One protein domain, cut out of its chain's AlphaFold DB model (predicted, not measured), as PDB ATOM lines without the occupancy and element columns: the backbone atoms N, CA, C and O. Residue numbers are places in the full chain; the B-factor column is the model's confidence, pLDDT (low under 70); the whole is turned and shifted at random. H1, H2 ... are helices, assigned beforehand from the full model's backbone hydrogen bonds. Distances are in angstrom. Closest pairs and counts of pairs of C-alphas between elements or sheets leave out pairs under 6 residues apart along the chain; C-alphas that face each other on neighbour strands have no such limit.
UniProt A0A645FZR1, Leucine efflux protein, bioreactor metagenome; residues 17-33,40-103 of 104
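This is residues 17 to 33 and 40 to 103 of the 104 residues of the protein "Leucine efflux protein" of bioreactor metagenome (UniProt A0A645FZR1). Two long helices, H2 and H3, meet at their ends and make an open L, with the corner where H2 gives way to H3. A short helix, H1, lies near the other end of H2, far from the corner, and is set steeply to H2; most of both long arms stands free. The printed part has 81 residues with three named helices, in the order H1, H2, H3 along the chain, and no named strand; the class is all helix. The whole is extended, with a radius of gyration of the C-alphas of 21.2 A, and flat, its C-alphas spanning 54 by 44 by 23 A along the three main axes.

The longest helix is H2, residues 40 to 75. H3, residues 77 to 102, touches H2 only at the corner by their link, and only just, with 3 pairs of C-alphas within 8 A. H2 touches H3 with residues 73 to 74 alone and H3 touches H2 with residues 79 to 80 alone; the closest C-alphas of the two helices are those of Phe 73 and Ala 80, 5.4 A apart. H2 and H3 run opposite ways at a steep tilt of 67 degrees, and their centres are 29.9 A apart. H1, residues 19 to 29, is close to H2 but not clearly touching it; their closest C-alphas, those of Phe 29 and Phe 44, are 6.7 A apart. H1 and H2 run opposite ways at a steep tilt of 69.7 degrees, only just short of about perpendicular. H1 and H3 are apart. In H1, H2 and H3 every pair of O i and N i+4 is within hydrogen-bond range.

H2 has 36 residues and runs 52.5 A from C-alpha 40 at (228.887, 187.368, 111.040) to C-alpha 75 at (193.880, 164.697, 142.874). H3 has 26 residues and measures 37.5 A from Arg 77 to Thr 102, where the C-alpha is at (187.035, 156.964, 102.231). H1 has 11 residues, Pro 19 to Phe 29, and measures 15.2 A from first to last C-alpha.

The two C-alphas farthest apart are those of Leu 42 and Leu 103, at 57.2 A. Residues 34 to 39 are cut out, and C-alphas 33 and 40 are 6.7 A apart across the cut, which falls in the link from H1 to H2. The link from H2 to H3 is tight, with 1 residue between them. Residues 52 to 69, which belong to H2, stand free, as do residues 84 to 103, of which 84 to 102 belong to H3. The mean pLDDT of the printed part is 86.6; residues 74 to 75, residues 77 to 81 and residue 103 are under 70.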
ATOM      1  N   MET A  17     223.261 164.893 112.921       92.44
ATOM      2  CA  MET A  17     223.129 164.083 111.705       92.44
ATOM      3  C   MET A  17     221.900 164.463 110.867       92.44
ATOM      4  O   MET A  17     221.686 163.872 109.813       92.44
ATOM      5  N   ASN A  18     221.084 165.429 111.308       92.75
ATOM      6  CA  ASN A  18     219.912 165.905 110.581       92.75
ATOM      7  C   ASN A  18     220.250 167.185 109.789       92.75
ATOM      8  O   ASN A  18     220.065 168.297 110.297       92.75
ATOM      9  N   PRO A  19     220.702 167.072 108.523       91.94
ATOM     10  CA  PRO A  19     221.088 168.234 107.727       91.94
ATOM     11  C   PRO A  19     219.911 169.176 107.469       91.94
ATOM     12  O   PRO A  19     220.100 170.383 107.372       91.94
ATOM     13  N   LYS A  20     218.680 168.652 107.411       93.19
ATOM     14  CA  LYS A  20     217.476 169.463 107.206       93.19
ATOM     15  C   LYS A  20     217.267 170.451 108.353       93.19
ATOM     16  O   LYS A  20     216.950 171.609 108.100       93.19
ATOM     17  N   ALA A  21     217.463 170.013 109.598       89.38
ATOM     18  CA  ALA A  21     217.341 170.879 110.769       89.38
ATOM     19  C   ALA A  21     218.414 171.979 110.775       89.38
ATOM     20  O   ALA A  21     218.096 173.143 111.015       89.38
ATOM     21  N   ILE A  22     219.663 171.628 110.453       89.69
ATOM     22  CA  ILE A  22     220.775 172.586 110.370       89.69
ATOM     23  C   ILE A  22     220.501 173.630 109.285       89.69
ATOM     24  O   ILE A  22     220.560 174.828 109.556       89.69
ATOM     25  N   LEU A  23     220.148 173.189 108.075       92.12
ATOM     26  CA  LEU A  23     219.859 174.084 106.956       92.12
ATOM     27  C   LEU A  23     218.663 174.993 107.239       92.12
ATOM     28  O   LEU A  23     218.692 176.155 106.843       92.12
ATOM     29  N   PHE A  24     217.645 174.503 107.951       91.75
ATOM     30  CA  PHE A  24     216.522 175.328 108.389       91.75
ATOM     31  C   PHE A  24     216.978 176.446 109.336       91.75
ATOM     32  O   PHE A  24     216.662 177.608 109.092       91.75
ATOM     33  N   PHE A  25     217.764 176.123 110.371       89.50
ATOM     34  CA  PHE A  25     218.282 177.128 111.305       89.50
ATOM     35  C   PHE A  25     219.194 178.144 110.621       89.50
ATOM     36  O   PHE A  25     219.028 179.342 110.834       89.50
ATOM     37  N   VAL A  26     220.114 177.691 109.766       89.44
ATOM     38  CA  VAL A  26     221.004 178.588 109.016       89.44
ATOM     39  C   VAL A  26     220.194 179.496 108.090       89.44
ATOM     40  O   VAL A  26     220.388 180.706 108.126       89.44
ATOM     41  N   SER A  27     219.243 178.942 107.330       91.12
ATOM     42  CA  SER A  27     218.375 179.710 106.420       91.12
ATOM     43  C   SER A  27     217.480 180.710 107.148       91.12
ATOM     44  O   SER A  27     217.133 181.744 106.585       91.12
ATOM     45  N   PHE A  28     217.096 180.415 108.390       91.12
ATOM     46  CA  PHE A  28     216.379 181.358 109.237       91.12
ATOM     47  C   PHE A  28     217.320 182.453 109.755       91.12
ATOM     48  O   PHE A  28     216.991 183.629 109.667       91.12
ATOM     49  N   PHE A  29     218.516 182.101 110.237       91.00
ATOM     50  CA  PHE A  29     219.458 183.063 110.820       91.00
ATOM     51  C   PHE A  29     219.996 184.060 109.794       91.00
ATOM     52  O   PHE A  29     220.062 185.244 110.110       91.00
ATOM     53  N   ILE A  30     220.302 183.635 108.563       89.00
ATOM     54  CA  ILE A  30     220.769 184.553 107.507       89.00
ATOM     55  C   ILE A  30     219.777 185.687 107.214       89.00
ATOM     56  O   ILE A  30     220.196 186.736 106.748       89.00
ATOM     57  N   GLN A  31     218.482 185.512 107.508       88.19
ATOM     58  CA  GLN A  31     217.472 186.562 107.314       88.19
ATOM     59  C   GLN A  31     217.627 187.716 108.313       88.19
ATOM     60  O   GLN A  31     217.132 188.811 108.064       88.19
ATOM     61  N   PHE A  32     218.309 187.476 109.433       85.88
ATOM     62  CA  PHE A  32     218.513 188.440 110.515       85.88
ATOM     63  C   PHE A  32     219.979 188.863 110.675       85.88
ATOM     64  O   PHE A  32     220.274 189.735 111.490       85.88
ATOM     65  N   VAL A  33     220.907 188.237 109.945       86.38
ATOM     66  CA  VAL A  33     222.337 188.563 109.982       86.38
ATOM     67  C   VAL A  33     222.675 189.446 108.789       86.38
ATOM     68  O   VAL A  33     222.475 189.046 107.646       86.38
ATOM     69  N   PRO A  40     230.203 188.001 111.152       79.62
ATOM     70  CA  PRO A  40     228.887 187.368 111.040       79.62
ATOM     71  C   PRO A  40     228.722 186.198 112.023       79.62
ATOM     72  O   PRO A  40     227.645 186.015 112.582       79.62
ATOM     73  N   GLY A  41     229.799 185.459 112.320       84.88
ATOM     74  CA  GLY A  41     229.784 184.352 113.285       84.88
ATOM     75  C   GLY A  41     229.316 184.744 114.693       84.88
ATOM     76  O   GLY A  41     228.648 183.944 115.348       84.88
ATOM     77  N   LEU A  42     229.584 185.976 115.146       87.62
ATOM     78  CA  LEU A  42     229.082 186.463 116.437       87.62
ATOM     79  C   LEU A  42     227.557 186.602 116.426       87.62
ATOM     80  O   LEU A  42     226.902 186.184 117.378       87.62
ATOM     81  N   SER A  43     226.984 187.106 115.333       88.38
ATOM     82  CA  SER A  43     225.532 187.215 115.173       88.38
ATOM     83  C   SER A  43     224.861 185.839 115.203       88.38
ATOM     84  O   SER A  43     223.859 185.667 115.893       88.38
ATOM     85  N   PHE A  44     225.454 184.827 114.555       89.50
ATOM     86  CA  PHE A  44     224.974 183.438 114.632       89.50
ATOM     87  C   PHE A  44     224.993 182.888 116.066       89.50
ATOM     88  O   PHE A  44     224.032 182.239 116.482       89.50
ATOM     89  N   ILE A  45     226.053 183.155 116.838       90.81
ATOM     90  CA  ILE A  45     226.147 182.724 118.244       90.81
ATOM     91  C   ILE A  45     225.078 183.414 119.095       90.81
ATOM     92  O   ILE A  45     224.391 182.743 119.864       90.81
ATOM     93  N   ILE A  46     224.896 184.729 118.941       92.19
ATOM     94  CA  ILE A  46     223.880 185.494 119.679       92.19
ATOM     95  C   ILE A  46     222.479 184.962 119.365       92.19
ATOM     96  O   ILE A  46     221.720 184.664 120.288       92.19
ATOM     97  N   LEU A  47     222.148 184.767 118.084       92.88
ATOM     98  CA  LEU A  47     220.866 184.183 117.679       92.88
ATOM     99  C   LEU A  47     220.682 182.767 118.236       92.88
ATOM    100  O   LEU A  47     219.608 182.438 118.739       92.88
ATOM    101  N   GLY A  48     221.733 181.945 118.206       92.88
ATOM    102  CA  GLY A  48     221.728 180.611 118.802       92.88
ATOM    103  C   GLY A  48     221.430 180.639 120.304       92.88
ATOM    104  O   GLY A  48     220.597 179.866 120.777       92.88
ATOM    105  N   ILE A  49     222.043 181.564 121.049       95.62
ATOM    106  CA  ILE A  49     221.790 181.753 122.485       95.62
ATOM    107  C   ILE A  49     220.342 182.181 122.727       95.62
ATOM    108  O   ILE A  49     219.686 181.612 123.598       95.62
ATOM    109  N   ILE A  50     219.818 183.133 121.949       95.38
ATOM    110  CA  ILE A  50     218.425 183.589 122.065       95.38
ATOM    111  C   ILE A  50     217.467 182.409 121.883       95.38
ATOM    112  O   ILE A  50     216.628 182.152 122.749       95.38
ATOM    113  N   VAL A  51     217.630 181.642 120.802       93.94
ATOM    114  CA  VAL A  51     216.814 180.448 120.538       93.94
ATOM    115  C   VAL A  51     216.935 179.433 121.673       93.94
ATOM    116  O   VAL A  51     215.926 178.879 122.111       93.94
ATOM    117  N   GLN A  52     218.144 179.199 122.185       94.69
ATOM    118  CA  GLN A  52     218.373 178.254 123.276       94.69
ATOM    119  C   GLN A  52     217.682 178.699 124.573       94.69
ATOM    120  O   GLN A  52     217.061 177.870 125.241       94.69
ATOM    121  N   VAL A  53     217.732 179.989 124.915       97.50
ATOM    122  CA  VAL A  53     217.029 180.555 126.077       97.50
ATOM    123  C   VAL A  53     215.518 180.406 125.912       97.50
ATOM    124  O   VAL A  53     214.859 179.889 126.815       97.50
ATOM    125  N   CYS A  54     214.967 180.769 124.751       96.62
ATOM    126  CA  CYS A  54     213.545 180.582 124.456       96.62
ATOM    127  C   CYS A  54     213.127 179.109 124.567       96.62
ATOM    128  O   CYS A  54     212.101 178.809 125.173       96.62
ATOM    129  N   SER A  55     213.938 178.190 124.038       95.31
ATOM    130  CA  SER A  55     213.696 176.745 124.101       95.31
ATOM    131  C   SER A  55     213.674 176.233 125.543       95.31
ATOM    132  O   SER A  55     212.732 175.546 125.940       95.31
ATOM    133  N   VAL A  56     214.661 176.619 126.360       96.19
ATOM    134  CA  VAL A  56     214.729 176.235 127.778       96.19
ATOM    135  C   VAL A  56     213.538 176.787 128.551       96.19
ATOM    136  O   VAL A  56     212.929 176.041 129.319       96.19
ATOM    137  N   LEU A  57     213.173 178.053 128.344       97.62
ATOM    138  CA  LEU A  57     212.013 178.663 128.996       97.62
ATOM    139  C   LEU A  57     210.716 177.951 128.605       97.62
ATOM    140  O   LEU A  57     209.942 177.564 129.480       97.62
ATOM    141  N   TYR A  58     210.511 177.721 127.309       96.62
ATOM    142  CA  TYR A  58     209.333 177.037 126.785       96.62
ATOM    143  C   TYR A  58     209.209 175.609 127.331       96.62
ATOM    144  O   TYR A  58     208.172 175.243 127.887       96.62
ATOM    145  N   LEU A  59     210.276 174.812 127.236       95.12
ATOM    146  CA  LEU A  59     210.297 173.441 127.749       95.12
ATOM    147  C   LEU A  59     210.111 173.407 129.264       95.12
ATOM    148  O   LEU A  59     209.353 172.578 129.759       95.12
ATOM    149  N   SER A  60     210.739 174.320 130.005       95.94
ATOM    150  CA  SER A  60     210.560 174.412 131.458       95.94
ATOM    151  C   SER A  60     209.110 174.727 131.812       95.94
ATOM    152  O   SER A  60     208.521 174.040 132.645       95.94
ATOM    153  N   MET A  61     208.499 175.708 131.142       96.31
ATOM    154  CA  MET A  61     207.091 176.051 131.335       96.31
ATOM    155  C   MET A  61     206.180 174.855 131.037       96.31
ATOM    156  O   MET A  61     205.265 174.576 131.812       96.31
ATOM    157  N   LEU A  62     206.462 174.104 129.971       94.75
ATOM    158  CA  LEU A  62     205.713 172.903 129.614       94.75
ATOM    159  C   LEU A  62     205.882 171.784 130.653       94.75
ATOM    160  O   LEU A  62     204.898 171.159 131.047       94.75
ATOM    161  N   ILE A  63     207.106 171.545 131.130       94.00
ATOM    162  CA  ILE A  63     207.412 170.509 132.125       94.00
ATOM    163  C   ILE A  63     206.753 170.848 133.463       94.00
ATOM    164  O   ILE A  63     206.027 170.019 134.012       94.00
ATOM    165  N   PHE A  64     206.964 172.055 133.990       93.75
ATOM    166  CA  PHE A  64     206.403 172.459 135.280       93.75
ATOM    167  C   PHE A  64     204.889 172.638 135.210       93.75
ATOM    168  O   PHE A  64     204.174 172.133 136.079       93.75
ATOM    169  N   GLY A  65     204.383 173.284 134.157       93.19
ATOM    170  CA  GLY A  65     202.952 173.437 133.911       93.19
ATOM    171  C   GLY A  65     202.262 172.084 133.759       93.19
ATOM    172  O   GLY A  65     201.267 171.817 134.433       93.19
ATOM    173  N   GLY A  66     202.840 171.182 132.964       90.38
ATOM    174  CA  GLY A  66     202.356 169.815 132.782       90.38
ATOM    175  C   GLY A  66     202.406 168.993 134.070       90.38
ATOM    176  O   GLY A  66     201.431 168.321 134.403       90.38
ATOM    177  N   ALA A  67     203.486 169.076 134.849       89.75
ATOM    178  CA  ALA A  67     203.606 168.381 136.129       89.75
ATOM    179  C   ALA A  67     202.585 168.890 137.160       89.75
ATOM    180  O   ALA A  67     201.957 168.081 137.855       89.75
ATOM    181  N   HIS A  68     202.389 170.208 137.238       87.06
ATOM    182  CA  HIS A  68     201.406 170.836 138.115       87.06
ATOM    183  C   HIS A  68     199.980 170.437 137.717       87.06
ATOM    184  O   HIS A  68     199.211 169.962 138.558       87.06
ATOM    185  N   LEU A  69     199.659 170.521 136.424       86.50
ATOM    186  CA  LEU A  69     198.375 170.101 135.876       86.50
ATOM    187  C   LEU A  69     198.135 168.611 136.142       86.50
ATOM    188  O   LEU A  69     197.122 168.245 136.732       86.50
ATOM    189  N   ALA A  70     199.100 167.744 135.839       83.75
ATOM    190  CA  ALA A  70     199.011 166.310 136.102       83.75
ATOM    191  C   ALA A  70     198.832 165.994 137.595       83.75
ATOM    192  O   ALA A  70     198.136 165.044 137.955       83.75
ATOM    193  N   ARG A  71     199.446 166.761 138.504       81.44
ATOM    194  CA  ARG A  71     199.245 166.610 139.956       81.44
ATOM    195  C   ARG A  71     197.833 167.049 140.375       81.44
ATOM    196  O   ARG A  71     197.186 166.322 141.129       81.44
ATOM    197  N   ALA A  72     197.315 168.152 139.830       79.81
ATOM    198  CA  ALA A  72     195.940 168.608 140.056       79.81
ATOM    199  C   ALA A  72     194.893 167.609 139.523       79.81
ATOM    200  O   ALA A  72     193.942 167.263 140.228       79.81
ATOM    201  N   PHE A  73     195.106 167.070 138.321       78.19
ATOM    202  CA  PHE A  73     194.256 166.043 137.716       78.19
ATOM    203  C   PHE A  73     194.328 164.706 138.463       78.19
ATOM    204  O   PHE A  73     193.296 164.067 138.659       78.19
ATOM    205  N   ARG A  74     195.499 164.297 138.974       69.75
ATOM    206  CA  ARG A  74     195.621 163.099 139.831       69.75
ATOM    207  C   ARG A  74     194.826 163.218 141.128       69.75
ATOM    208  O   ARG A  74     194.243 162.228 141.565       69.75
ATOM    209  N   ARG A  75     194.735 164.419 141.707       67.19
ATOM    210  CA  ARG A  75     193.880 164.697 142.874       67.19
ATOM    211  C   ARG A  75     192.381 164.591 142.539       67.19
ATOM    212  O   ARG A  75     191.583 164.309 143.425       67.19
ATOM    213  N   ARG A  76     191.996 164.737 141.263       70.88
ATOM    214  CA  ARG A  76     190.637 164.512 140.734       70.88
ATOM    215  C   ARG A  76     190.616 163.359 139.717       70.88
ATOM    216  O   ARG A  76     190.206 163.553 138.574       70.88
ATOM    217  N   ARG A  77     191.018 162.149 140.137       65.12
ATOM    218  CA  ARG A  77     191.109 160.923 139.300       65.12
ATOM    219  C   ARG A  77     189.956 160.728 138.298       65.12
ATOM    220  O   ARG A  77     190.210 160.351 137.161       65.12
ATOM    221  N   LYS A  78     188.709 161.020 138.695       64.12
ATOM    222  CA  LYS A  78     187.521 160.908 137.825       64.12
ATOM    223  C   LYS A  78     187.527 161.899 136.651       64.12
ATOM    224  O   LYS A  78     187.131 161.532 135.553       64.12
ATOM    225  N   LEU A  79     188.010 163.125 136.862       68.06
ATOM    226  CA  LEU A  79     188.098 164.156 135.823       68.06
ATOM    227  C   LEU A  79     189.204 163.832 134.808       68.06
ATOM    228  O   LEU A  79     189.020 164.023 133.612       68.06
ATOM    229  N   ALA A  80     190.332 163.294 135.287       67.19
ATOM    230  CA  ALA A  80     191.424 162.831 134.431       67.19
ATOM    231  C   ALA A  80     190.991 161.648 133.553       67.19
ATOM    232  O   ALA A  80     191.194 161.683 132.345       67.19
ATOM    233  N   ALA A  81     190.332 160.646 134.147       68.62
ATOM    234  CA  ALA A  81     189.792 159.504 133.412       68.62
ATOM    235  C   ALA A  81     188.726 159.926 132.385       68.62
ATOM    236  O   ALA A  81     188.736 159.433 131.260       68.62
ATOM    237  N   GLY A  82     187.858 160.879 132.747       74.31
ATOM    238  CA  GLY A  82     186.885 161.470 131.830       74.31
ATOM    239  C   GLY A  82     187.557 162.140 130.633       74.31
ATOM    240  O   GLY A  82     187.249 161.787 129.504       74.31
ATOM    241  N   ALA A  83     188.532 163.022 130.870       74.19
ATOM    242  CA  ALA A  83     189.246 163.730 129.806       74.19
ATOM    243  C   ALA A  83     190.006 162.781 128.861       74.19
ATOM    244  O   ALA A  83     189.925 162.930 127.642       74.19
ATOM    245  N   THR A  84     190.704 161.772 129.396       76.56
ATOM    246  CA  THR A  84     191.379 160.758 128.568       76.56
ATOM    247  C   THR A  84     190.372 159.937 127.758       76.56
ATOM    248  O   THR A  84     190.601 159.687 126.575       76.56
ATOM    249  N   GLY A  85     189.233 159.576 128.355       79.94
ATOM    250  CA  GLY A  85     188.136 158.905 127.656       79.94
ATOM    251  C   GLY A  85     187.529 159.757 126.539       79.94
ATOM    252  O   GLY A  85     187.276 159.241 125.455       79.94
ATOM    253  N   SER A  86     187.364 161.068 126.751       83.12
ATOM    254  CA  SER A  86     186.857 162.002 125.735       83.12
ATOM    255  C   SER A  86     187.787 162.103 124.529       83.12
ATOM    256  O   SER A  86     187.325 162.073 123.393       83.12
ATOM    257  N   VAL A  87     189.099 162.187 124.767       86.12
ATOM    258  CA  VAL A  87     190.101 162.217 123.693       86.12
ATOM    259  C   VAL A  87     190.089 160.901 122.914       86.12
ATOM    260  O   VAL A  87     190.059 160.926 121.686       86.12
ATOM    261  N   GLY A  88     190.029 159.759 123.604       84.50
ATOM    262  CA  GLY A  88     189.880 158.450 122.958       84.50
ATOM    263  C   GLY A  88     188.607 158.353 122.113       84.50
ATOM    264  O   GLY A  88     188.663 157.925 120.964       84.50
ATOM    265  N   GLY A  89     187.475 158.828 122.639       90.19
ATOM    266  CA  GLY A  89     186.207 158.895 121.911       90.19
ATOM    267  C   GLY A  89     186.274 159.790 120.671       90.19
ATOM    268  O   GLY A  89     185.783 159.401 119.615       90.19
ATOM    269  N   LEU A  90     186.942 160.945 120.759       91.00
ATOM    270  CA  LEU A  90     187.185 161.829 119.614       91.00
ATOM    271  C   LEU A  90     188.023 161.143 118.533       91.00
ATOM    272  O   LEU A  90     187.676 161.237 117.360       91.00
ATOM    273  N   PHE A  91     189.086 160.426 118.902       89.31
ATOM    274  CA  PHE A  91     189.902 159.681 117.939       89.31
ATOM    275  C   PHE A  91     189.128 158.548 117.267       89.31
ATOM    276  O   PHE A  91     189.230 158.390 116.051       89.31
ATOM    277  N   ILE A  92     188.322 157.799 118.022       89.94
ATOM    278  CA  ILE A  92     187.438 156.773 117.456       89.94
ATOM    279  C   ILE A  92     186.436 157.424 116.493       89.94
ATOM    280  O   ILE A  92     186.285 156.961 115.366       89.94
ATOM    281  N   GLY A  93     185.811 158.534 116.891       88.88
ATOM    282  CA  GLY A  93     184.890 159.290 116.042       88.88
ATOM    283  C   GLY A  93     185.547 159.811 114.762       88.88
ATOM    284  O   GLY A  93     184.979 159.676 113.678       88.88
ATOM    285  N   PHE A  94     186.768 160.344 114.851       89.88
ATOM    286  CA  PHE A  94     187.551 160.745 113.682       89.88
ATOM    287  C   PHE A  94     187.898 159.560 112.782       89.88
ATOM    288  O   PHE A  94     187.777 159.687 111.569       89.88
ATOM    289  N   GLY A  95     188.279 158.415 113.351       89.25
ATOM    290  CA  GLY A  95     188.567 157.197 112.594       89.25
ATOM    291  C   GLY A  95     187.344 156.683 111.835       89.25
ATOM    292  O   GLY A  95     187.443 156.393 110.646       89.25
ATOM    293  N   VAL A  96     186.176 156.653 112.484       92.50
ATOM    294  CA  VAL A  96     184.905 156.276 111.844       92.50
ATOM    295  C   VAL A  96     184.529 157.268 110.742       92.50
ATOM    296  O   VAL A  96     184.172 156.848 109.644       92.50
ATOM    297  N   LYS A  97     184.659 158.579 110.990       88.56
ATOM    298  CA  LYS A  97     184.401 159.611 109.975       88.56
ATOM    299  C   LYS A  97     185.348 159.479 108.782       88.56
ATOM    300  O   LYS A  97     184.906 159.622 107.649       88.56
ATOM    301  N   LEU A  98     186.629 159.211 109.024       89.12
ATOM    302  CA  LEU A  98     187.624 159.027 107.971       89.12
ATOM    303  C   LEU A  98     187.344 157.761 107.153       89.12
ATOM    304  O   LEU A  98     187.384 157.814 105.928       89.12
ATOM    305  N   ALA A  99     187.005 156.651 107.813       88.38
ATOM    306  CA  ALA A  99     186.622 155.414 107.139       88.38
ATOM    307  C   ALA A  99     185.375 155.625 106.269       88.38
ATOM    308  O   ALA A  99     185.396 155.287 105.091       88.38
ATOM    309  N   GLY A 100     184.334 156.266 106.808       86.06
ATOM    310  CA  GLY A 100     183.126 156.607 106.053       86.06
ATOM    311  C   GLY A 100     183.386 157.565 104.885       86.06
ATOM    312  O   GLY A 100     182.826 157.370 103.815       86.06
ATOM    313  N   ALA A 101     184.273 158.552 105.051       79.00
ATOM    314  CA  ALA A 101     184.665 159.477 103.982       79.00
ATOM    315  C   ALA A 101     185.562 158.841 102.906       79.00
ATOM    316  O   ALA A 101     185.675 159.393 101.821       79.00
ATOM    317  N   THR A 102     186.216 157.715 103.202       70.44
ATOM    318  CA  THR A 102     187.035 156.964 102.231       70.44
ATOM    319  C   THR A 102     186.193 155.946 101.441       70.44
ATOM    320  O   THR A 102     186.652 155.417 100.434       70.44
ATOM    321  N   LEU A 103     184.971 155.648 101.902       59.62
ATOM    322  CA  LEU A 103     184.044 154.656 101.337       59.62
ATOM    323  C   LEU A 103     182.949 155.261 100.431       59.62
ATOM    324  O   LEU A 103     182.100 154.511  99.951       59.62
TER     325      LEU A 103